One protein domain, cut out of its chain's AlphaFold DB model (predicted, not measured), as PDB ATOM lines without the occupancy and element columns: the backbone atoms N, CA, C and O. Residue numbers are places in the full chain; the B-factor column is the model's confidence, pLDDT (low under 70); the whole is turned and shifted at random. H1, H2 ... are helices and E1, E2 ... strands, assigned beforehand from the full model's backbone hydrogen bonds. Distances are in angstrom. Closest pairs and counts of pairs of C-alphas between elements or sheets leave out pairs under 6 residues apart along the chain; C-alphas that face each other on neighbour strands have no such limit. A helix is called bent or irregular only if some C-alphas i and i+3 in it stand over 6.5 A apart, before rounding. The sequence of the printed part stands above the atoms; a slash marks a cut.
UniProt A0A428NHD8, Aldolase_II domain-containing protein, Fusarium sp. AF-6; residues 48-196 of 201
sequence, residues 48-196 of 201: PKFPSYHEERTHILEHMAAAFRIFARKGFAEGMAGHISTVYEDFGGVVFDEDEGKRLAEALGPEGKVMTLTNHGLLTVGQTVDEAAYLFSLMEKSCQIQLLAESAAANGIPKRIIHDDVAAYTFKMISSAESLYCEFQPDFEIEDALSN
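What this domain is: This is residues 48 to 196 of the 201 residues of the protein "Aldolase_II domain-containing protein" of Fusarium sp. AF-6 (UniProt A0A428NHD8). The first part of the long helix H3 packs on H1 and H5, where three helices meet, while its far end sticks out as one side of an open loop that returns through H4 without meeting H3. On another side of H3 the small hairpin E1 E2 covers residues 131 to 143, with H2 beyond it. The 149 printed residues hold five named helices and two named strands, in the order H1 H2 E1 E2 H3 H4 H5; the antiparallel sheet has the order E1 - E2, and the class is mostly helix. The whole is only just compact, close to loose, with a radius of gyration of the C-alphas of 17.2 A and spans of 56 by 41 by 32 A.

How they stand to each other: H1, residues 53 to 74, touches H3, residues 129 to 154, with its residues 60 to 67 alone, at a shallow tilt of 26 degrees, the same way; the closest C-alphas are those of Met 64 and Val 129, 6.1 A apart. H1 also touches H5, residues 177 to 195, at a steep tilt of 69 degrees, only just short of about perpendicular; the closest C-alphas are those of Ala 66 and Phe 188, 6.2 A apart. H2, residues 98 to 108, comes closest to E1, residues 114 to 117, at the C-alphas of Leu 108 and Met 115, 6.4 A apart. E1 forms a hairpin with E2, residues 121 to 124; N 115 and O 123 are within hydrogen-bond range at 2.8 A, as are N 123 and O 115 at 2.9 A. The closest C-alphas of E2 and H3 are those of Thr 124 and Ala 132, 5.3 A apart. H3 touches H5 with residues 130 to 135 alone, about perpendicular at 85 degrees; the C-alphas of Glu 131 and Leu 180 come closest, at 4.8 A. H4, residues 164 to 174, is apart from H3, and close but not clearly touching H5, with the C-alphas of Ile 174 and Leu 180 7.3 A apart. Every O i to N i+4 pair is within hydrogen-bond range in H1, H2, H3 and H4; in H5 it is 13 of 15.

Where its parts are: H1 begins at C-alpha 53 (225.690, 208.492, 191.778) and is 31.0 A long. H2 is 15.6 A long, E1 9.8 A and E2 10.3 A. H3 is 37.6 A long and ends at C-alpha 154 (223.153, 255.072, 217.464). H4 is 15.4 A long. H5 is 26.0 A long, ends at C-alpha 195 (225.489, 212.382, 217.166), and has a kink of 36 degrees near residue 184; it is only just irregular, C-alphas 183 and 186 being 6.9 A apart.

The domain as a whole: The two C-alphas farthest apart, those of Ser 52 and Gly 156, are 57.9 A apart. The printed part has no cut. The link from H1 to H2, 23 residues, is long. Residues 83 to 84 pair with residues 123 to 124 of E2, parallel. Residues 89 to 103, of which 98 to 103 belong to H2, stand free. The mean pLDDT of the printed part is 85.4, and residues 77 to 97 are under 70.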
ATOM      1  N   PRO A  48     234.474 216.333 197.591       92.12
ATOM      2  CA  PRO A  48     234.829 214.974 197.205       92.12
ATOM      3  C   PRO A  48     234.298 214.612 195.811       92.12
ATOM      4  O   PRO A  48     233.242 215.065 195.375       92.12
ATOM      5  N   LYS A  49     235.035 213.742 195.110       92.50
ATOM      6  CA  LYS A  49     234.580 213.114 193.864       92.50
ATOM      7  C   LYS A  49     234.100 211.702 194.150       92.50
ATOM      8  O   LYS A  49     234.807 210.940 194.808       92.50
ATOM      9  N   PHE A  50     232.955 211.343 193.584       92.12
ATOM     10  CA  PHE A  50     232.325 210.050 193.825       92.12
ATOM     11  C   PHE A  50     232.470 209.114 192.622       92.12
ATOM     12  O   PHE A  50     232.337 209.551 191.477       92.12
ATOM     13  N   PRO A  51     232.725 207.817 192.851       92.31
ATOM     14  CA  PRO A  51     232.788 206.819 191.789       92.31
ATOM     15  C   PRO A  51     231.395 206.395 191.291       92.31
ATOM     16  O   PRO A  51     231.299 205.735 190.257       92.31
ATOM     17  N   SER A  52     230.314 206.748 192.003       94.88
ATOM     18  CA  SER A  52     228.937 206.448 191.605       94.88
ATOM     19  C   SER A  52     227.937 207.504 192.091       94.88
ATOM     20  O   SER A  52     228.122 208.109 193.147       94.88
ATOM     21  N   TYR A  53     226.821 207.647 191.365       94.00
ATOM     22  CA  TYR A  53     225.690 208.492 191.778       94.00
ATOM     23  C   TYR A  53     225.098 208.080 193.130       94.00
ATOM     24  O   TYR A  53     224.539 208.904 193.846       94.00
ATOM     25  N   HIS A  54     225.191 206.797 193.492       92.69
ATOM     26  CA  HIS A  54     224.699 206.324 194.782       92.69
ATOM     27  C   HIS A  54     225.553 206.847 195.937       92.69
ATOM     28  O   HIS A  54     224.991 207.290 196.932       92.69
ATOM     29  N   GLU A  55     226.877 206.842 195.790       91.50
ATOM     30  CA  GLU A  55     227.787 207.377 196.806       91.50
ATOM     31  C   GLU A  55     227.666 208.896 196.933       91.50
ATOM     32  O   GLU A  55     227.569 209.405 198.047       91.50
ATOM     33  N   GLU A  56     227.563 209.606 195.807       91.88
ATOM     34  CA  GLU A  56     227.287 211.047 195.794       91.88
ATOM     35  C   GLU A  56     225.968 211.370 196.504       91.88
ATOM     36  O   GLU A  56     225.902 212.240 197.371       91.88
ATOM     37  N   ARG A  57     224.908 210.612 196.200       91.00
ATOM     38  CA  ARG A  57     223.609 210.782 196.851       91.00
ATOM     39  C   ARG A  57     223.668 210.491 198.348       91.00
ATOM     40  O   ARG A  57     223.005 211.189 199.111       91.00
ATOM     41  N   THR A  58     224.407 209.468 198.778       93.50
ATOM     42  CA  THR A  58     224.601 209.180 200.207       93.50
ATOM     43  C   THR A  58     225.280 210.358 200.892       93.50
ATOM     44  O   THR A  58     224.735 210.866 201.868       93.50
ATOM     45  N   HIS A  59     226.376 210.865 200.327       93.56
ATOM     46  CA  HIS A  59     227.073 212.036 200.851       93.56
ATOM     47  C   HIS A  59     226.150 213.257 200.980       93.56
ATOM     48  O   HIS A  59     226.042 213.834 202.061       93.56
ATOM     49  N   ILE A  60     225.405 213.598 199.922       92.38
ATOM     50  CA  ILE A  60     224.443 214.713 199.947       92.38
ATOM     51  C   ILE A  60     223.420 214.530 201.075       92.38
ATOM     52  O   ILE A  60     223.117 215.478 201.795       92.38
ATOM     53  N   LEU A  61     222.879 213.323 201.252       92.50
ATOM     54  CA  LEU A  61     221.874 213.054 202.282       92.50
ATOM     55  C   LEU A  61     222.435 213.117 203.704       92.50
ATOM     56  O   LEU A  61     221.746 213.604 204.601       92.50
ATOM     57  N   GLU A  62     223.656 212.635 203.919       94.69
ATOM     58  CA  GLU A  62     224.335 212.714 205.214       94.69
ATOM     59  C   GLU A  62     224.626 214.168 205.591       94.69
ATOM     60  O   GLU A  62     224.290 214.601 206.695       94.69
ATOM     61  N   HIS A  63     225.163 214.949 204.651       94.69
ATOM     62  CA  HIS A  63     225.454 216.369 204.842       94.69
ATOM     63  C   HIS A  63     224.174 217.190 205.029       94.69
ATOM     64  O   HIS A  63     224.112 218.052 205.905       94.69
ATOM     65  N   MET A  64     223.102 216.861 204.303       93.75
ATOM     66  CA  MET A  64     221.777 217.455 204.504       93.75
ATOM     67  C   MET A  64     221.232 217.167 205.903       93.75
ATOM     68  O   MET A  64     220.750 218.069 206.591       93.75
ATOM     69  N   ALA A  65     221.327 215.918 206.359       93.19
ATOM     70  CA  ALA A  65     220.889 215.548 207.698       93.19
ATOM     71  C   ALA A  65     221.700 216.273 208.784       93.19
ATOM     72  O   ALA A  65     221.119 216.723 209.777       93.19
ATOM     73  N   ALA A  66     223.013 216.421 208.594       94.38
ATOM     74  CA  ALA A  66     223.869 217.198 209.482       94.38
ATOM     75  C   ALA A  66     223.472 218.683 209.496       94.38
ATOM     76  O   ALA A  66     223.255 219.235 210.572       94.38
ATOM     77  N   ALA A  67     223.283 219.312 208.331       94.06
ATOM     78  CA  ALA A  67     222.891 220.717 208.218       94.06
ATOM     79  C   ALA A  67     221.603 221.027 208.995       94.06
ATOM     80  O   ALA A  67     221.579 221.950 209.810       94.06
ATOM     81  N   PHE A  68     220.558 220.206 208.844       92.06
ATOM     82  CA  PHE A  68     219.317 220.392 209.603       92.06
ATOM     83  C   PHE A  68     219.501 220.232 211.117       92.06
ATOM     84  O   PHE A  68     218.887 220.964 211.896       92.06
ATOM     85  N   ARG A  69     220.354 219.302 211.560       92.62
ATOM     86  CA  ARG A  69     220.665 219.128 212.989       92.62
ATOM     87  C   ARG A  69     221.432 220.323 213.546       92.62
ATOM     88  O   ARG A  69     221.066 220.835 214.603       92.62
ATOM     89  N   ILE A  70     222.435 220.799 212.812       93.62
ATOM     90  CA  ILE A  70     223.207 221.998 213.150       93.62
ATOM     91  C   ILE A  70     222.263 223.197 213.273       93.62
ATOM     92  O   ILE A  70     222.329 223.934 214.254       93.62
ATOM     93  N   PHE A  71     221.329 223.355 212.337       92.25
ATOM     94  CA  PHE A  71     220.351 224.444 212.351       92.25
ATOM     95  C   PHE A  71     219.422 224.356 213.556       92.25
ATOM     96  O   PHE A  71     219.203 225.359 214.235       92.25
ATOM     97  N   ALA A  72     218.932 223.158 213.880       90.25
ATOM     98  CA  ALA A  72     218.132 222.941 215.079       90.25
ATOM     99  C   ALA A  72     218.898 223.330 216.355       90.25
ATOM    100  O   ALA A  72     218.338 223.991 217.227       90.25
ATOM    101  N   ARG A  73     220.192 222.993 216.457       89.62
ATOM    102  CA  ARG A  73     221.030 223.372 217.611       89.62
ATOM    103  C   ARG A  73     221.341 224.863 217.673       89.62
ATOM    104  O   ARG A  73     221.402 225.415 218.766       89.62
ATOM    105  N   LYS A  74     221.542 225.505 216.521       90.19
ATOM    106  CA  LYS A  74     221.781 226.952 216.416       90.19
ATOM    107  C   LYS A  74     220.501 227.781 216.603       90.19
ATOM    108  O   LYS A  74     220.591 228.999 216.708       90.19
ATOM    109  N   GLY A  75     219.332 227.137 216.686       87.69
ATOM    110  CA  GLY A  75     218.042 227.811 216.838       87.69
ATOM    111  C   GLY A  75     217.506 228.414 215.539       87.69
ATOM    112  O   GLY A  75     216.633 229.265 215.587       87.69
ATOM    113  N   PHE A  76     218.006 227.980 214.379       85.69
ATOM    114  CA  PHE A  76     217.590 228.498 213.066       85.69
ATOM    115  C   PHE A  76     216.291 227.867 212.550       85.69
ATOM    116  O   PHE A  76     215.761 228.273 211.518       85.69
ATOM    117  N   ALA A  77     215.768 226.861 213.250       69.44
ATOM    118  CA  ALA A  77     214.526 226.181 212.906       69.44
ATOM    119  C   ALA A  77     213.289 226.994 213.350       69.44
ATOM    120  O   ALA A  77     212.494 226.534 214.171       69.44
ATOM    121  N   GLU A  78     213.122 228.208 212.818       57.00
ATOM    122  CA  GLU A  78     211.913 229.017 213.017       57.00
ATOM    123  C   GLU A  78     210.850 228.688 211.946       57.00
ATOM    124  O   GLU A  78     210.784 229.278 210.869       57.00
ATOM    125  N   GLY A  79     209.991 227.708 212.247       57.78
ATOM    126  CA  GLY A  79     208.779 227.408 211.471       57.78
ATOM    127  C   GLY A  79     209.011 226.895 210.040       57.78
ATOM    128  O   GLY A  79     210.063 226.354 209.713       57.78
ATOM    129  N   MET A  80     208.003 227.046 209.170       48.78
ATOM    130  CA  MET A  80     208.084 226.652 207.752       48.78
ATOM    131  C   MET A  80     208.933 227.613 206.895       48.78
ATOM    132  O   MET A  80     208.936 227.468 205.684       48.78
ATOM    133  N   ALA A  81     209.592 228.623 207.476       43.44
ATOM    134  CA  ALA A  81     210.215 229.724 206.736       43.44
ATOM    135  C   ALA A  81     211.714 229.511 206.426       43.44
ATOM    136  O   ALA A  81     212.236 230.120 205.491       43.44
ATOM    137  N   GLY A  82     212.407 228.634 207.159       45.09
ATOM    138  CA  GLY A  82     213.841 228.373 206.983       45.09
ATOM    139  C   GLY A  82     214.126 227.362 205.873       45.09
ATOM    140  O   GLY A  82     214.247 226.169 206.141       45.09
ATOM    141  N   HIS A  83     214.233 227.824 204.628       57.94
ATOM    142  CA  HIS A  83     214.559 226.960 203.493       57.94
ATOM    143  C   HIS A  83     216.058 227.041 203.187       57.94
ATOM    144  O   HIS A  83     216.530 228.027 202.626       57.94
ATOM    145  N   ILE A  84     216.808 225.987 203.529       48.00
ATOM    146  CA  ILE A  84     218.019 225.658 202.767       48.00
ATOM    147  C   ILE A  84     217.534 224.912 201.532       48.00
ATOM    148  O   ILE A  84     216.910 223.854 201.652       48.00
ATOM    149  N   SER A  85     217.821 225.444 200.354       43.88
ATOM    150  CA  SER A  85     217.553 224.749 199.101       43.88
ATOM    151  C   SER A  85     218.877 224.503 198.395       43.88
ATOM    152  O   SER A  85     219.566 225.432 197.986       43.88
ATOM    153  N   THR A  86     219.247 223.235 198.246       33.41
ATOM    154  CA  THR A  86     220.247 222.850 197.251       33.41
ATOM    155  C   THR A  86     219.620 222.932 195.873       33.41
ATOM    156  O   THR A  86     218.479 222.496 195.703       33.41
ATOM    157  N   VAL A  87     220.355 223.452 194.891       36.94
ATOM    158  CA  VAL A  87     219.912 223.439 193.495       36.94
ATOM    159  C   VAL A  87     219.906 221.985 193.028       36.94
ATOM    160  O   VAL A  87     220.941 221.409 192.717       36.94
ATOM    161  N   TYR A  88     218.730 221.370 193.055       33.16
ATOM    162  CA  TYR A  88     218.467 220.071 192.457       33.16
ATOM    163  C   TYR A  88     217.517 220.317 191.287       33.16
ATOM    164  O   TYR A  88     216.494 220.978 191.460       33.16
ATOM    165  N   GLU A  89     217.874 219.835 190.095       37.41
ATOM    166  CA  GLU A  89     217.155 220.116 188.839       37.41
ATOM    167  C   GLU A  89     215.752 219.474 188.768       37.41
ATOM    168  O   GLU A  89     215.061 219.633 187.766       37.41
ATOM    169  N   ASP A  90     215.308 218.783 189.827       38.69
ATOM    170  CA  ASP A  90     214.036 218.062 189.867       38.69
ATOM    171  C   ASP A  90     213.340 218.216 191.238       38.69
ATOM    172  O   ASP A  90     213.683 217.546 192.213       38.69
ATOM    173  N   PHE A  91     212.346 219.104 191.360       41.28
ATOM    174  CA  PHE A  91     211.594 219.288 192.612       41.28
ATOM    175  C   PHE A  91     210.076 219.171 192.420       41.28
ATOM    176  O   PHE A  91     209.454 219.950 191.704       41.28
ATOM    177  N   GLY A  92     209.475 218.203 193.126       36.31
ATOM    178  CA  GLY A  92     208.053 217.838 193.099       36.31
ATOM    179  C   GLY A  92     207.174 218.472 194.193       36.31
ATOM    180  O   GLY A  92     206.300 217.785 194.721       36.31
ATOM    181  N   GLY A  93     207.386 219.755 194.527       42.25
ATOM    182  CA  GLY A  93     206.517 220.577 195.404       42.25
ATOM    183  C   GLY A  93     207.002 220.731 196.860       42.25
ATOM    184  O   GLY A  93     207.759 219.905 197.344       42.25
ATOM    185  N   VAL A  94     206.625 221.749 197.647       49.53
ATOM    186  CA  VAL A  94     205.610 222.799 197.457       49.53
ATOM    187  C   VAL A  94     206.255 224.188 197.507       49.53
ATOM    188  O   VAL A  94     206.561 224.719 198.568       49.53
ATOM    189  N   VAL A  95     206.376 224.776 196.321       53.00
ATOM    190  CA  VAL A  95     206.180 226.204 196.061       53.00
ATOM    191  C   VAL A  95     204.699 226.313 195.675       53.00
ATOM    192  O   VAL A  95     204.256 225.572 194.800       53.00
ATOM    193  N   PHE A  96     203.896 227.130 196.361       54.50
ATOM    194  CA  PHE A  96     202.441 227.180 196.122       54.50
ATOM    195  C   PHE A  96     202.055 227.890 194.805       54.50
ATOM    196  O   PHE A  96     200.909 227.776 194.375       54.50
ATOM    197  N   ASP A  97     203.003 228.576 194.158       63.91
ATOM    198  CA  ASP A  97     202.832 229.305 192.899       63.91
ATOM    199  C   ASP A  97     204.142 229.284 192.085       63.91
ATOM    200  O   ASP A  97     205.156 229.844 192.505       63.91
ATOM    201  N   GLU A  98     204.143 228.639 190.916       75.12
ATOM    202  CA  GLU A  98     205.310 228.560 190.020       75.12
ATOM    203  C   GLU A  98     205.857 229.953 189.661       75.12
ATOM    204  O   GLU A  98     207.071 230.138 189.512       75.12
ATOM    205  N   ASP A  99     204.979 230.957 189.579       77.19
ATOM    206  CA  ASP A  99     205.372 232.318 189.239       77.19
ATOM    207  C   ASP A  99     206.156 232.990 190.374       77.19
ATOM    208  O   ASP A  99     207.007 233.843 190.115       77.19
ATOM    209  N   GLU A 100     205.925 232.606 191.633       75.88
ATOM    210  CA  GLU A 100     206.723 233.081 192.765       75.88
ATOM    211  C   GLU A 100     208.151 232.541 192.707       75.88
ATOM    212  O   GLU A 100     209.099 233.320 192.815       75.88
ATOM    213  N   GLY A 101     208.313 231.244 192.434       80.38
ATOM    214  CA  GLY A 101     209.632 230.630 192.258       80.38
ATOM    215  C   GLY A 101     210.452 231.309 191.156       80.38
ATOM    216  O   GLY A 101     211.630 231.603 191.359       80.38
ATOM    217  N   LYS A 102     209.818 231.643 190.021       83.06
ATOM    218  CA  LYS A 102     210.467 232.378 188.920       83.06
ATOM    219  C   LYS A 102     210.920 233.772 189.344       83.06
ATOM    220  O   LYS A 102     212.072 234.122 189.113       83.06
ATOM    221  N   ARG A 103     210.059 234.540 190.024       81.00
ATOM    222  CA  ARG A 103     210.416 235.881 190.529       81.00
ATOM    223  C   ARG A 103     211.590 235.830 191.505       81.00
ATOM    224  O   ARG A 103     212.460 236.695 191.449       81.00
ATOM    225  N   LEU A 104     211.625 234.829 192.386       85.00
ATOM    226  CA  LEU A 104     212.726 234.632 193.330       85.00
ATOM    227  C   LEU A 104     214.033 234.276 192.613       85.00
ATOM    228  O   LEU A 104     215.074 234.848 192.931       85.00
ATOM    229  N   ALA A 105     213.982 233.378 191.626       87.06
ATOM    230  CA  ALA A 105     215.147 233.012 190.824       87.06
ATOM    231  C   ALA A 105     215.686 234.202 190.009       87.06
ATOM    232  O   ALA A 105     216.892 234.435 189.976       87.06
ATOM    233  N   GLU A 106     214.799 234.996 189.401       87.88
ATOM    234  CA  GLU A 106     215.167 236.219 188.680       87.88
ATOM    235  C   GLU A 106     215.785 237.275 189.607       87.88
ATOM    236  O   GLU A 106     216.784 237.896 189.244       87.88
ATOM    237  N   ALA A 107     215.225 237.464 190.806       86.81
ATOM    238  CA  ALA A 107     215.733 238.419 191.789       86.81
ATOM    239  C   ALA A 107     217.091 238.005 192.377       86.81
ATOM    240  O   ALA A 107     217.942 238.863 192.609       86.81
ATOM    241  N   LEU A 108     217.298 236.704 192.610       88.69
ATOM    242  CA  LEU A 108     218.583 236.164 193.050       88.69
ATOM    243  C   LEU A 108     219.644 236.302 191.947       88.69
ATOM    244  O   LEU A 108     220.795 236.638 192.222       88.69
ATOM    245  N   GLY A 109     219.238 236.091 190.694       89.94
ATOM    246  CA  GLY A 109     220.110 236.180 189.533       89.94
ATOM    247  C   GLY A 109     221.103 235.013 189.422       89.94
ATOM    248  O   GLY A 109     221.122 234.108 190.255       89.94
ATOM    249  N   PRO A 110     221.953 235.016 188.378       87.75
ATOM    250  CA  PRO A 110     222.817 233.878 188.050       87.75
ATOM    251  C   PRO A 110     224.021 233.704 188.988       87.75
ATOM    252  O   PRO A 110     224.592 232.619 189.053       87.75
ATOM    253  N   GLU A 111     224.430 234.764 189.689       86.88
ATOM    254  CA  GLU A 111     225.594 234.758 190.591       86.88
ATOM    255  C   GLU A 111     225.202 234.873 192.074       86.88
ATOM    256  O   GLU A 111     226.056 234.751 192.957       86.88
ATOM    257  N   GLY A 112     223.921 235.127 192.364       88.06
ATOM    258  CA  GLY A 112     223.427 235.298 193.723       88.06
ATOM    259  C   GLY A 112     223.411 233.982 194.493       88.06
ATOM    260  O   GLY A 112     222.977 232.950 193.989       88.06
ATOM    261  N   LYS A 113     223.865 234.029 195.748       92.00
ATOM    262  CA  LYS A 113     223.899 232.860 196.649       92.00
ATOM    263  C   LYS A 113     223.035 233.012 197.894       92.00
ATOM    264  O   LYS A 113     222.731 232.032 198.567       92.00
ATOM    265  N   VAL A 114     222.679 234.250 198.224       91.25
ATOM    266  CA  VAL A 114     221.970 234.624 199.445       91.25
ATOM    267  C   VAL A 114     220.968 235.712 199.097       91.25
ATOM    268  O   VAL A 114     221.311 236.677 198.416       91.25
ATOM    269  N   MET A 115     219.745 235.575 199.592       87.25
ATOM    270  CA  MET A 115     218.684 236.560 199.445       87.25
ATOM    271  C   MET A 115     217.986 236.782 200.783       87.25
ATOM    272  O   MET A 115     217.647 235.833 201.492       87.25
ATOM    273  N   THR A 116     217.732 238.049 201.101       84.31
ATOM    274  CA  THR A 116     216.880 238.435 202.226       84.31
ATOM    275  C   THR A 116     215.455 238.630 201.729       84.31
ATOM    276  O   THR A 116     215.171 239.541 200.953       84.31
ATOM    277  N   LEU A 117     214.546 237.796 202.213       81.88
ATOM    278  CA  LEU A 117     213.118 237.887 201.963       81.88
ATOM    279  C   LEU A 117     212.493 238.814 203.010       81.88
ATOM    280  O   LEU A 117     212.449 238.496 204.203       81.88
ATOM    281  N   THR A 118     212.034 239.992 202.579       73.56
ATOM    282  CA  THR A 118     211.480 241.011 203.482       73.56
ATOM    283  C   THR A 118     210.302 240.452 204.281       73.56
ATOM    284  O   THR A 118     209.348 239.937 203.707       73.56
ATOM    285  N   ASN A 119     210.356 240.588 205.610       72.62
ATOM    286  CA  ASN A 119     209.365 240.059 206.561       72.62
ATOM    287  C   ASN A 119     209.260 238.522 206.618       72.62
ATOM    288  O   ASN A 119     208.295 238.017 207.187       72.62
ATOM    289  N   HIS A 120     210.217 237.785 206.045       77.25
ATOM    290  CA  HIS A 120     210.190 236.322 206.020       77.25
ATOM    291  C   HIS A 120     211.483 235.703 206.552       77.25
ATOM    292  O   HIS A 120     211.434 234.890 207.467       77.25
ATOM    293  N   GLY A 121     212.643 236.080 206.012       78.56
ATOM    294  CA  GLY A 121     213.919 235.525 206.466       78.56
ATOM    295  C   GLY A 121     214.960 235.429 205.364       78.56
ATOM    296  O   GLY A 121     215.017 236.278 204.477       78.56
ATOM    297  N   LEU A 122     215.796 234.398 205.437       86.62
ATOM    298  CA  LEU A 122     216.909 234.173 204.521       86.62
ATOM    299  C   LEU A 122     216.623 232.992 203.594       86.62
ATOM    300  O   LEU A 122     216.043 231.992 204.009       86.62
ATOM    301  N   LEU A 123     217.082 233.112 202.353       87.50
ATOM    302  CA  LEU A 123     217.178 232.022 201.392       87.50
ATOM    303  C   LEU A 123     218.628 231.932 200.929       87.50
ATOM    304  O   LEU A 123     219.209 232.941 200.523       87.50
ATOM    305  N   THR A 124     219.208 230.734 200.983       92.12
ATOM    306  CA  THR A 124     220.562 230.474 200.489       92.12
ATOM    307  C   THR A 124     220.586 229.298 199.529       92.12
ATOM    308  O   THR A 124     219.819 228.344 199.668       92.12
ATOM    309  N   VAL A 125     221.481 229.386 198.549       92.94
ATOM    310  CA  VAL A 125     221.731 228.347 197.549       92.94
ATOM    311  C   VAL A 125     223.229 228.105 197.411       92.94
ATOM    312  O   VAL A 125     224.050 228.967 197.726       92.94
ATOM    313  N   GLY A 126     223.577 226.923 196.918       91.50
ATOM    314  CA  GLY A 126     224.952 226.514 196.669       91.50
ATOM    315  C   GLY A 126     225.011 225.328 195.714       91.50
ATOM    316  O   GLY A 126     223.994 224.688 195.436       91.50
ATOM    317  N   GLN A 127     226.215 225.041 195.225       91.75
ATOM    318  CA  GLN A 127     226.530 223.834 194.456       91.75
ATOM    319  C   GLN A 127     226.582 222.592 195.355       91.75
ATOM    320  O   GLN A 127     226.434 221.474 194.874       91.75
ATOM    321  N   THR A 128     226.765 222.785 196.664       94.06
ATOM    322  CA  THR A 128     226.701 221.739 197.690       94.06
ATOM    323  C   THR A 128     225.744 222.142 198.812       94.06
ATOM    324  O   THR A 128     225.420 223.322 198.986       94.06
ATOM    325  N   VAL A 129     225.292 221.158 199.595       94.44
ATOM    326  CA  VAL A 129     224.528 221.401 200.833       94.44
ATOM    327  C   VAL A 129     225.334 222.283 201.782       94.44
ATOM    328  O   VAL A 129     224.809 223.241 202.341       94.44
ATOM    329  N   ASP A 130     226.610 221.952 201.934       95.25
ATOM    330  CA  ASP A 130     227.579 222.582 202.818       95.25
ATOM    331  C   ASP A 130     227.728 224.072 202.516       95.25
ATOM    332  O   ASP A 130     227.629 224.900 203.420       95.25
ATOM    333  N   GLU A 131     227.877 224.425 201.235       94.75
ATOM    334  CA  GLU A 131     227.935 225.816 200.789       94.75
ATOM    335  C   GLU A 131     226.669 226.577 201.204       94.75
ATOM    336  O   GLU A 131     226.756 227.639 201.829       94.75
ATOM    337  N   ALA A 132     225.489 226.032 200.898       94.62
ATOM    338  CA  ALA A 132     224.221 226.685 201.210       94.62
ATOM    339  C   ALA A 132     224.007 226.829 202.729       94.62
ATOM    340  O   ALA A 132     223.564 227.882 203.204       94.62
ATOM    341  N   ALA A 133     224.349 225.794 203.501       94.81
ATOM    342  CA  ALA A 133     224.193 225.755 204.952       94.81
ATOM    343  C   ALA A 133     225.173 226.693 205.677       94.81
ATOM    344  O   ALA A 133     224.790 227.384 206.634       94.81
ATOM    345  N   TYR A 134     226.420 226.764 205.207       95.56
ATOM    346  CA  TYR A 134     227.407 227.705 205.724       95.56
ATOM    347  C   TYR A 134     227.000 229.147 205.431       95.56
ATOM    348  O   TYR A 134     226.981 229.967 206.348       95.56
ATOM    349  N   LEU A 135     226.592 229.454 204.193       94.75
ATOM    350  CA  LEU A 135     226.136 230.796 203.825       94.75
ATOM    351  C   LEU A 135     224.936 231.253 204.654       94.75
ATOM    352  O   LEU A 135     224.879 232.420 205.038       94.75
ATOM    353  N   PHE A 136     224.009 230.352 204.978       94.62
ATOM    354  CA  PHE A 136     222.882 230.677 205.851       94.62
ATOM    355  C   PHE A 136     223.372 231.060 207.250       94.62
ATOM    356  O   PHE A 136     223.006 232.110 207.774       94.62
ATOM    357  N   SER A 137     224.246 230.234 207.834       93.88
ATOM    358  CA  SER A 137     224.823 230.480 209.160       93.88
ATOM    359  C   SER A 137     225.617 231.787 209.200       93.88
ATOM    360  O   SER A 137     225.518 232.551 210.163       93.88
ATOM    361  N   LEU A 138     226.394 232.048 208.146       94.94
ATOM    362  CA  LEU A 138     227.168 233.268 207.981       94.94
ATOM    363  C   LEU A 138     226.247 234.483 207.886       94.94
ATOM    364  O   LEU A 138     226.450 235.447 208.617       94.94
ATOM    365  N   MET A 139     225.219 234.432 207.037       93.75
ATOM    366  CA  MET A 139     224.305 235.553 206.829       93.75
ATOM    367  C   MET A 139     223.469 235.853 208.073       93.75
ATOM    368  O   MET A 139     223.339 237.016 208.450       93.75
ATOM    369  N   GLU A 140     222.970 234.828 208.762       93.19
ATOM    370  CA  GLU A 140     222.280 234.989 210.046       93.19
ATOM    371  C   GLU A 140     223.186 235.705 211.057       93.19
ATOM    372  O   GLU A 140     222.799 236.693 211.691       93.19
ATOM    373  N   LYS A 141     224.459 235.296 211.135       94.50
ATOM    374  CA  LYS A 141     225.424 235.962 212.008       94.50
ATOM    375  C   LYS A 141     225.729 237.393 211.564       94.50
ATOM    376  O   LYS A 141     225.836 238.280 212.416       94.50
ATOM    377  N   SER A 142     225.846 237.639 210.263       94.81
ATOM    378  CA  SER A 142     226.053 238.971 209.691       94.81
ATOM    379  C   SER A 142     224.887 239.909 209.999       94.81
ATOM    380  O   SER A 142     225.135 241.043 210.403       94.81
ATOM    381  N   CYS A 143     223.638 239.443 209.908       93.19
ATOM    382  CA  CYS A 143     222.449 240.204 210.302       93.19
ATOM    383  C   CYS A 143     222.506 240.613 211.781       93.19
ATOM    384  O   CYS A 143     222.334 241.789 212.108       93.19
ATOM    385  N   GLN A 144     222.820 239.671 212.677       94.88
ATOM    386  CA  GLN A 144     222.974 239.960 214.107       94.88
ATOM    387  C   GLN A 144     224.076 240.997 214.365       94.88
ATOM    388  O   GLN A 144     223.876 241.953 215.115       94.88
ATOM    389  N   ILE A 145     225.242 240.832 213.727       97.06
ATOM    390  CA  ILE A 145     226.363 241.773 213.842       97.06
ATOM    391  C   ILE A 145     225.966 243.152 213.318       97.06
ATOM    392  O   ILE A 145     226.285 244.148 213.964       97.06
ATOM    393  N   GLN A 146     225.243 243.224 212.198       95.62
ATOM    394  CA  GLN A 146     224.779 244.486 211.634       95.62
ATOM    395  C   GLN A 146     223.870 245.220 212.622       95.62
ATOM    396  O   GLN A 146     224.100 246.394 212.895       95.62
ATOM    397  N   LEU A 147     222.888 244.537 213.218       96.38
ATOM    398  CA  LEU A 147     221.995 245.138 214.216       96.38
ATOM    399  C   LEU A 147     222.763 245.656 215.442       96.38
ATOM    400  O   LEU A 147     222.497 246.758 215.925       96.38
ATOM    401  N   LEU A 148     223.753 244.898 215.924       97.25
ATOM    402  CA  LEU A 148     224.624 245.326 217.022       97.25
ATOM    403  C   LEU A 148     225.485 246.538 216.635       97.25
ATOM    404  O   LEU A 148     225.633 247.466 217.433       97.25
ATOM    405  N   ALA A 149     226.024 246.557 215.416       96.81
ATOM    406  CA  ALA A 149     226.810 247.671 214.898       96.81
ATOM    407  C   ALA A 149     225.963 248.942 214.736       96.81
ATOM    408  O   ALA A 149     226.422 250.022 215.104       96.81
ATOM    409  N   GLU A 150     224.723 248.830 214.251       97.62
ATOM    410  CA  GLU A 150     223.787 249.959 214.178       97.62
ATOM    411  C   GLU A 150     223.407 250.472 215.572       97.62
ATOM    412  O   GLU A 150     223.372 251.680 215.795       97.62
ATOM    413  N   SER A 151     223.196 249.574 216.540       97.56
ATOM    414  CA  SER A 151     222.950 249.956 217.936       97.56
ATOM    415  C   SER A 151     224.133 250.730 218.530       97.56
ATOM    416  O   SER A 151     223.954 251.792 219.129       97.56
ATOM    417  N   ALA A 152     225.366 250.265 218.310       97.44
ATOM    418  CA  ALA A 152     226.569 250.979 218.738       97.44
ATOM    419  C   ALA A 152     226.705 252.350 218.047       97.44
ATOM    420  O   ALA A 152     227.040 253.344 218.697       97.44
ATOM    421  N   ALA A 153     226.383 252.424 216.754       97.25
ATOM    422  CA  ALA A 153     226.402 253.664 215.985       97.25
ATOM    423  C   ALA A 153     225.375 254.685 216.478       97.25
ATOM    424  O   ALA A 153     225.705 255.864 216.618       97.25
ATOM    425  N   ALA A 154     224.171 254.235 216.833       96.94
ATOM    426  CA  ALA A 154     223.153 255.072 217.464       96.94
ATOM    427  C   ALA A 154     223.614 255.645 218.821       96.94
ATOM    428  O   ALA A 154     223.138 256.699 219.236       96.94
ATOM    429  N   ASN A 155     224.581 254.996 219.481       96.88
ATOM    430  CA  ASN A 155     225.221 255.451 220.719       96.88
ATOM    431  C   ASN A 155     226.543 256.215 220.484       96.88
ATOM    432  O   ASN A 155     227.319 256.423 221.417       96.88
ATOM    433  N   GLY A 156     226.811 256.650 219.250       96.62
ATOM    434  CA  GLY A 156     227.940 257.522 218.918       96.62
ATOM    435  C   GLY A 156     229.255 256.809 218.594       96.62
ATOM    436  O   GLY A 156     230.272 257.484 218.429       96.62
ATOM    437  N   ILE A 157     229.271 255.477 218.470       96.94
ATOM    438  CA  ILE A 157     230.457 254.732 218.022       96.94
ATOM    439  C   ILE A 157     230.453 254.667 216.484       96.94
ATOM    440  O   ILE A 157     229.608 253.986 215.908       96.94
ATOM    441  N   PRO A 158     231.377 255.342 215.776       95.12
ATOM    442  CA  PRO A 158     231.333 255.399 214.317       95.12
ATOM    443  C   PRO A 158     231.575 254.024 213.677       95.12
ATOM    444  O   PRO A 158     232.502 253.302 214.051       95.12
ATOM    445  N   LYS A 159     230.776 253.684 212.656       95.31
ATOM    446  CA  LYS A 159     230.976 252.471 211.848       95.31
ATOM    447  C   LYS A 159     232.219 252.618 210.976       95.31
ATOM    448  O   LYS A 159     232.404 253.636 210.310       95.31
ATOM    449  N   ARG A 160     233.038 251.569 210.923       94.69
ATOM    450  CA  ARG A 160     234.148 251.462 209.974       94.69
ATOM    451  C   ARG A 160     233.703 250.633 208.778       94.69
ATOM    452  O   ARG A 160     233.590 249.417 208.882       94.69
ATOM    453  N   ILE A 161     233.449 251.306 207.663       95.31
ATOM    454  CA  ILE A 161     233.000 250.663 206.428       95.31
ATOM    455  C   ILE A 161     234.206 250.084 205.684       95.31
ATOM    456  O   ILE A 161     235.251 250.730 205.580       95.31
ATOM    457  N   ILE A 162     234.066 248.845 205.211       95.31
ATOM    458  CA  ILE A 162     235.046 248.192 204.338       95.31
ATOM    459  C   ILE A 162     234.885 248.790 202.942       95.31
ATOM    460  O   ILE A 162     233.766 248.949 202.469       95.31
ATOM    461  N   HIS A 163     235.996 249.143 202.303       97.56
ATOM    462  CA  HIS A 163     235.973 249.713 200.961       97.56
ATOM    463  C   HIS A 163     235.634 248.642 199.909       97.56
ATOM    464  O   HIS A 163     235.996 247.472 200.071       97.56
ATOM    465  N   ASP A 164     234.946 249.043 198.839       96.50
ATOM    466  CA  ASP A 164     234.346 248.123 197.862       96.50
ATOM    467  C   ASP A 164     235.373 247.220 197.165       96.50
ATOM    468  O   ASP A 164     235.094 246.056 196.889       96.50
ATOM    469  N   ASP A 165     236.586 247.718 196.921       96.75
ATOM    470  CA  ASP A 165     237.676 246.944 196.315       96.75
ATOM    471  C   ASP A 165     238.156 245.802 197.223       96.75
ATOM    472  O   ASP A 165     238.339 244.675 196.761       96.75
ATOM    473  N   VAL A 166     238.303 246.064 198.523       96.44
ATOM    474  CA  VAL A 166     238.661 245.063 199.531       96.44
ATOM    475  C   VAL A 166     237.528 244.054 199.696       96.44
ATOM    476  O   VAL A 166     237.795 242.854 199.792       96.44
ATOM    477  N   ALA A 167     236.273 244.510 199.690       93.94
ATOM    478  CA  ALA A 167     235.107 243.633 199.768       93.94
ATOM    479  C   ALA A 167     235.022 242.702 198.546       93.94
ATOM    480  O   ALA A 167     234.918 241.485 198.708       93.94
ATOM    481  N   ALA A 168     235.158 243.246 197.333       93.62
ATOM    482  CA  ALA A 168     235.142 242.481 196.089       93.62
ATOM    483  C   ALA A 168     236.321 241.500 195.991       93.62
ATOM    484  O   ALA A 168     236.141 240.348 195.592       93.62
ATOM    485  N   TYR A 169     237.524 241.924 196.394       93.81
ATOM    486  CA  TYR A 169     238.690 241.046 196.473       93.81
ATOM    487  C   TYR A 169     238.455 239.891 197.449       93.81
ATOM    488  O   TYR A 169     238.676 238.734 197.098       93.81
ATOM    489  N   THR A 170     237.964 240.193 198.653       93.25
ATOM    490  CA  THR A 170     237.676 239.178 199.674       93.25
ATOM    491  C   THR A 170     236.649 238.181 199.158       93.25
ATOM    492  O   THR A 170     236.915 236.983 199.196       93.25
ATOM    493  N   PHE A 171     235.537 238.661 198.586       91.88
ATOM    494  CA  PHE A 171     234.528 237.809 197.958       91.88
ATOM    495  C   PHE A 171     235.169 236.870 196.936       91.88
ATOM    496  O   PHE A 171     235.049 235.659 197.066       91.88
ATOM    497  N   LYS A 172     235.948 237.405 195.990       90.12
ATOM    498  CA  LYS A 172     236.620 236.601 194.960       90.12
ATOM    499  C   LYS A 172     237.531 235.510 195.538       90.12
ATOM    500  O   LYS A 172     237.675 234.459 194.921       90.12
ATOM    501  N   MET A 173     238.162 235.765 196.683       88.12
ATOM    502  CA  MET A 173     239.112 234.837 197.290       88.12
ATOM    503  C   MET A 173     238.453 233.720 198.102       88.12
ATOM    504  O   MET A 173     239.008 232.625 198.141       88.12
ATOM    505  N   ILE A 174     237.318 233.983 198.760       89.06
ATOM    506  CA  ILE A 174     236.755 233.052 199.757       89.06
ATOM    507  C   ILE A 174     235.337 232.567 199.444       89.06
ATOM    508  O   ILE A 174     234.833 231.702 200.148       89.06
ATOM    509  N   SER A 175     234.676 233.095 198.409       90.06
ATOM    510  CA  SER A 175     233.282 232.741 198.104       90.06
ATOM    511  C   SER A 175     233.131 231.569 197.132       90.06
ATOM    512  O   SER A 175     232.016 231.296 196.689       90.06
ATOM    513  N   SER A 176     234.212 230.874 196.763       92.38
ATOM    514  CA  SER A 176     234.117 229.703 195.881       92.38
ATOM    515  C   SER A 176     233.352 228.554 196.556       92.38
ATOM    516  O   SER A 176     233.383 228.437 197.780       92.38
ATOM    517  N   ALA A 177     232.684 227.697 195.774       91.31
ATOM    518  CA  ALA A 177     231.959 226.541 196.319       91.31
ATOM    519  C   ALA A 177     232.882 225.624 197.138       91.31
ATOM    520  O   ALA A 177     232.509 225.168 198.212       91.31
ATOM    521  N   GLU A 178     234.118 225.438 196.666       91.56
ATOM    522  CA  GLU A 178     235.156 224.689 197.375       91.56
ATOM    523  C   GLU A 178     235.459 225.313 198.742       91.56
ATOM    524  O   GLU A 178     235.439 224.630 199.762       91.56
ATOM    525  N   SER A 179     235.697 226.629 198.777       91.12
ATOM    526  CA  SER A 179     235.983 227.356 200.017       91.12
ATOM    527  C   SER A 179     234.832 227.219 201.010       91.12
ATOM    528  O   SER A 179     235.056 226.853 202.157       91.12
ATOM    529  N   LEU A 180     233.598 227.455 200.563       92.88
ATOM    530  CA  LEU A 180     232.415 227.425 201.422       92.88
ATOM    531  C   LEU A 180     232.072 226.003 201.893       92.88
ATOM    532  O   LEU A 180     231.637 225.833 203.028       92.88
ATOM    533  N   TYR A 181     232.340 224.981 201.073       94.06
ATOM    534  CA  TYR A 181     232.280 223.582 201.500       94.06
ATOM    535  C   TYR A 181     233.259 223.315 202.650       94.06
ATOM    536  O   TYR A 181     232.872 222.763 203.680       94.06
ATOM    537  N   CYS A 182     234.515 223.753 202.506       92.50
ATOM    538  CA  CYS A 182     235.549 223.575 203.527       92.50
ATOM    539  C   CYS A 182     235.196 224.282 204.843       92.50
ATOM    540  O   CYS A 182     235.421 223.739 205.921       92.50
ATOM    541  N   GLU A 183     234.622 225.478 204.752       92.94
ATOM    542  CA  GLU A 183     234.214 226.283 205.905       92.94
ATOM    543  C   GLU A 183     233.061 225.655 206.709       92.94
ATOM    544  O   GLU A 183     232.937 225.901 207.909       92.94
ATOM    545  N   PHE A 184     232.235 224.813 206.081       94.88
ATOM    546  CA  PHE A 184     231.182 224.067 206.772       94.88
ATOM    547  C   PHE A 184     231.701 222.838 207.535       94.88
ATOM    548  O   PHE A 184     231.078 222.411 208.509       94.88
ATOM    549  N   GLN A 185     232.838 222.261 207.124       94.56
ATOM    550  CA  GLN A 185     233.313 220.976 207.660       94.56
ATOM    551  C   GLN A 185     233.492 220.955 209.188       94.56
ATOM    552  O   GLN A 185     233.092 219.964 209.794       94.56
ATOM    553  N   PRO A 186     233.988 222.012 209.864       94.62
ATOM    554  CA  PRO A 186     234.070 222.011 211.324       94.62
ATOM    555  C   PRO A 186     232.708 221.848 212.017       94.62
ATOM    556  O   PRO A 186     232.610 221.142 213.020       94.62
ATOM    557  N   ASP A 187     231.645 222.466 211.486       94.62
ATOM    558  CA  ASP A 187     230.289 222.298 212.022       94.62
ATOM    559  C   ASP A 187     229.790 220.859 211.796       94.62
ATOM    560  O   ASP A 187     229.194 220.258 212.695       94.62
ATOM    561  N   PHE A 188     230.069 220.288 210.618       94.69
ATOM    562  CA  PHE A 188     229.742 218.899 210.290       94.69
ATOM    563  C   PHE A 188     230.460 217.901 211.210       94.69
ATOM    564  O   PHE A 188     229.819 217.015 211.771       94.69
ATOM    565  N   GLU A 189     231.771 218.057 211.411       94.56
ATOM    566  CA  GLU A 189     232.591 217.205 212.281       94.56
ATOM    567  C   GLU A 189     232.108 217.242 213.735       94.56
ATOM    568  O   GLU A 189     232.040 216.205 214.403       94.56
ATOM    569  N   ILE A 190     231.722 218.425 214.225       95.19
ATOM    570  CA  ILE A 190     231.123 218.573 215.554       95.19
ATOM    571  C   ILE A 190     229.787 217.830 215.624       95.19
ATOM    572  O   ILE A 190     229.561 217.091 216.583       95.19
ATOM    573  N   GLU A 191     228.897 217.988 214.640       94.94
ATOM    574  CA  GLU A 191     227.607 217.286 214.657       94.94
ATOM    575  C   GLU A 191     227.776 215.767 214.546       94.94
ATOM    576  O   GLU A 191     227.071 215.010 215.219       94.94
ATOM    577  N   ASP A 192     228.730 215.301 213.746       94.12
ATOM    578  CA  ASP A 192     229.076 213.887 213.634       94.12
ATOM    579  C   ASP A 192     229.517 213.311 214.982       94.12
ATOM    580  O   ASP A 192     228.968 212.306 215.443       94.12
ATOM    581  N   ALA A 193     230.422 214.008 215.673       95.75
ATOM    582  CA  ALA A 193     230.879 213.624 217.002       95.75
ATOM    583  C   ALA A 193     229.741 213.656 218.040       95.75
ATOM    584  O   ALA A 193     229.585 212.716 218.818       95.75
ATOM    585  N   LEU A 194     228.910 214.704 218.047       94.00
ATOM    586  CA  LEU A 194     227.795 214.847 218.994       94.00
ATOM    587  C   LEU A 194     226.680 213.822 218.771       94.00
ATOM    588  O   LEU A 194     225.961 213.472 219.709       94.00
ATOM    589  N   SER A 195     226.500 213.371 217.534       93.12
ATOM    590  CA  SER A 195     225.489 212.382 217.166       93.12
ATOM    591  C   SER A 195     226.017 210.948 217.166       93.12
ATOM    592  O   SER A 195     225.232 210.032 216.931       93.12
ATOM    593  N   ASN A 196     227.313 210.737 217.433       93.56
ATOM    594  CA  ASN A 196     228.002 209.459 217.242       93.56
ATOM    595  C   ASN A 196     227.749 208.866 215.841       93.56
ATOM    596  O   ASN A 196     227.496 207.668 215.703       93.56
TER     597      ASN A 196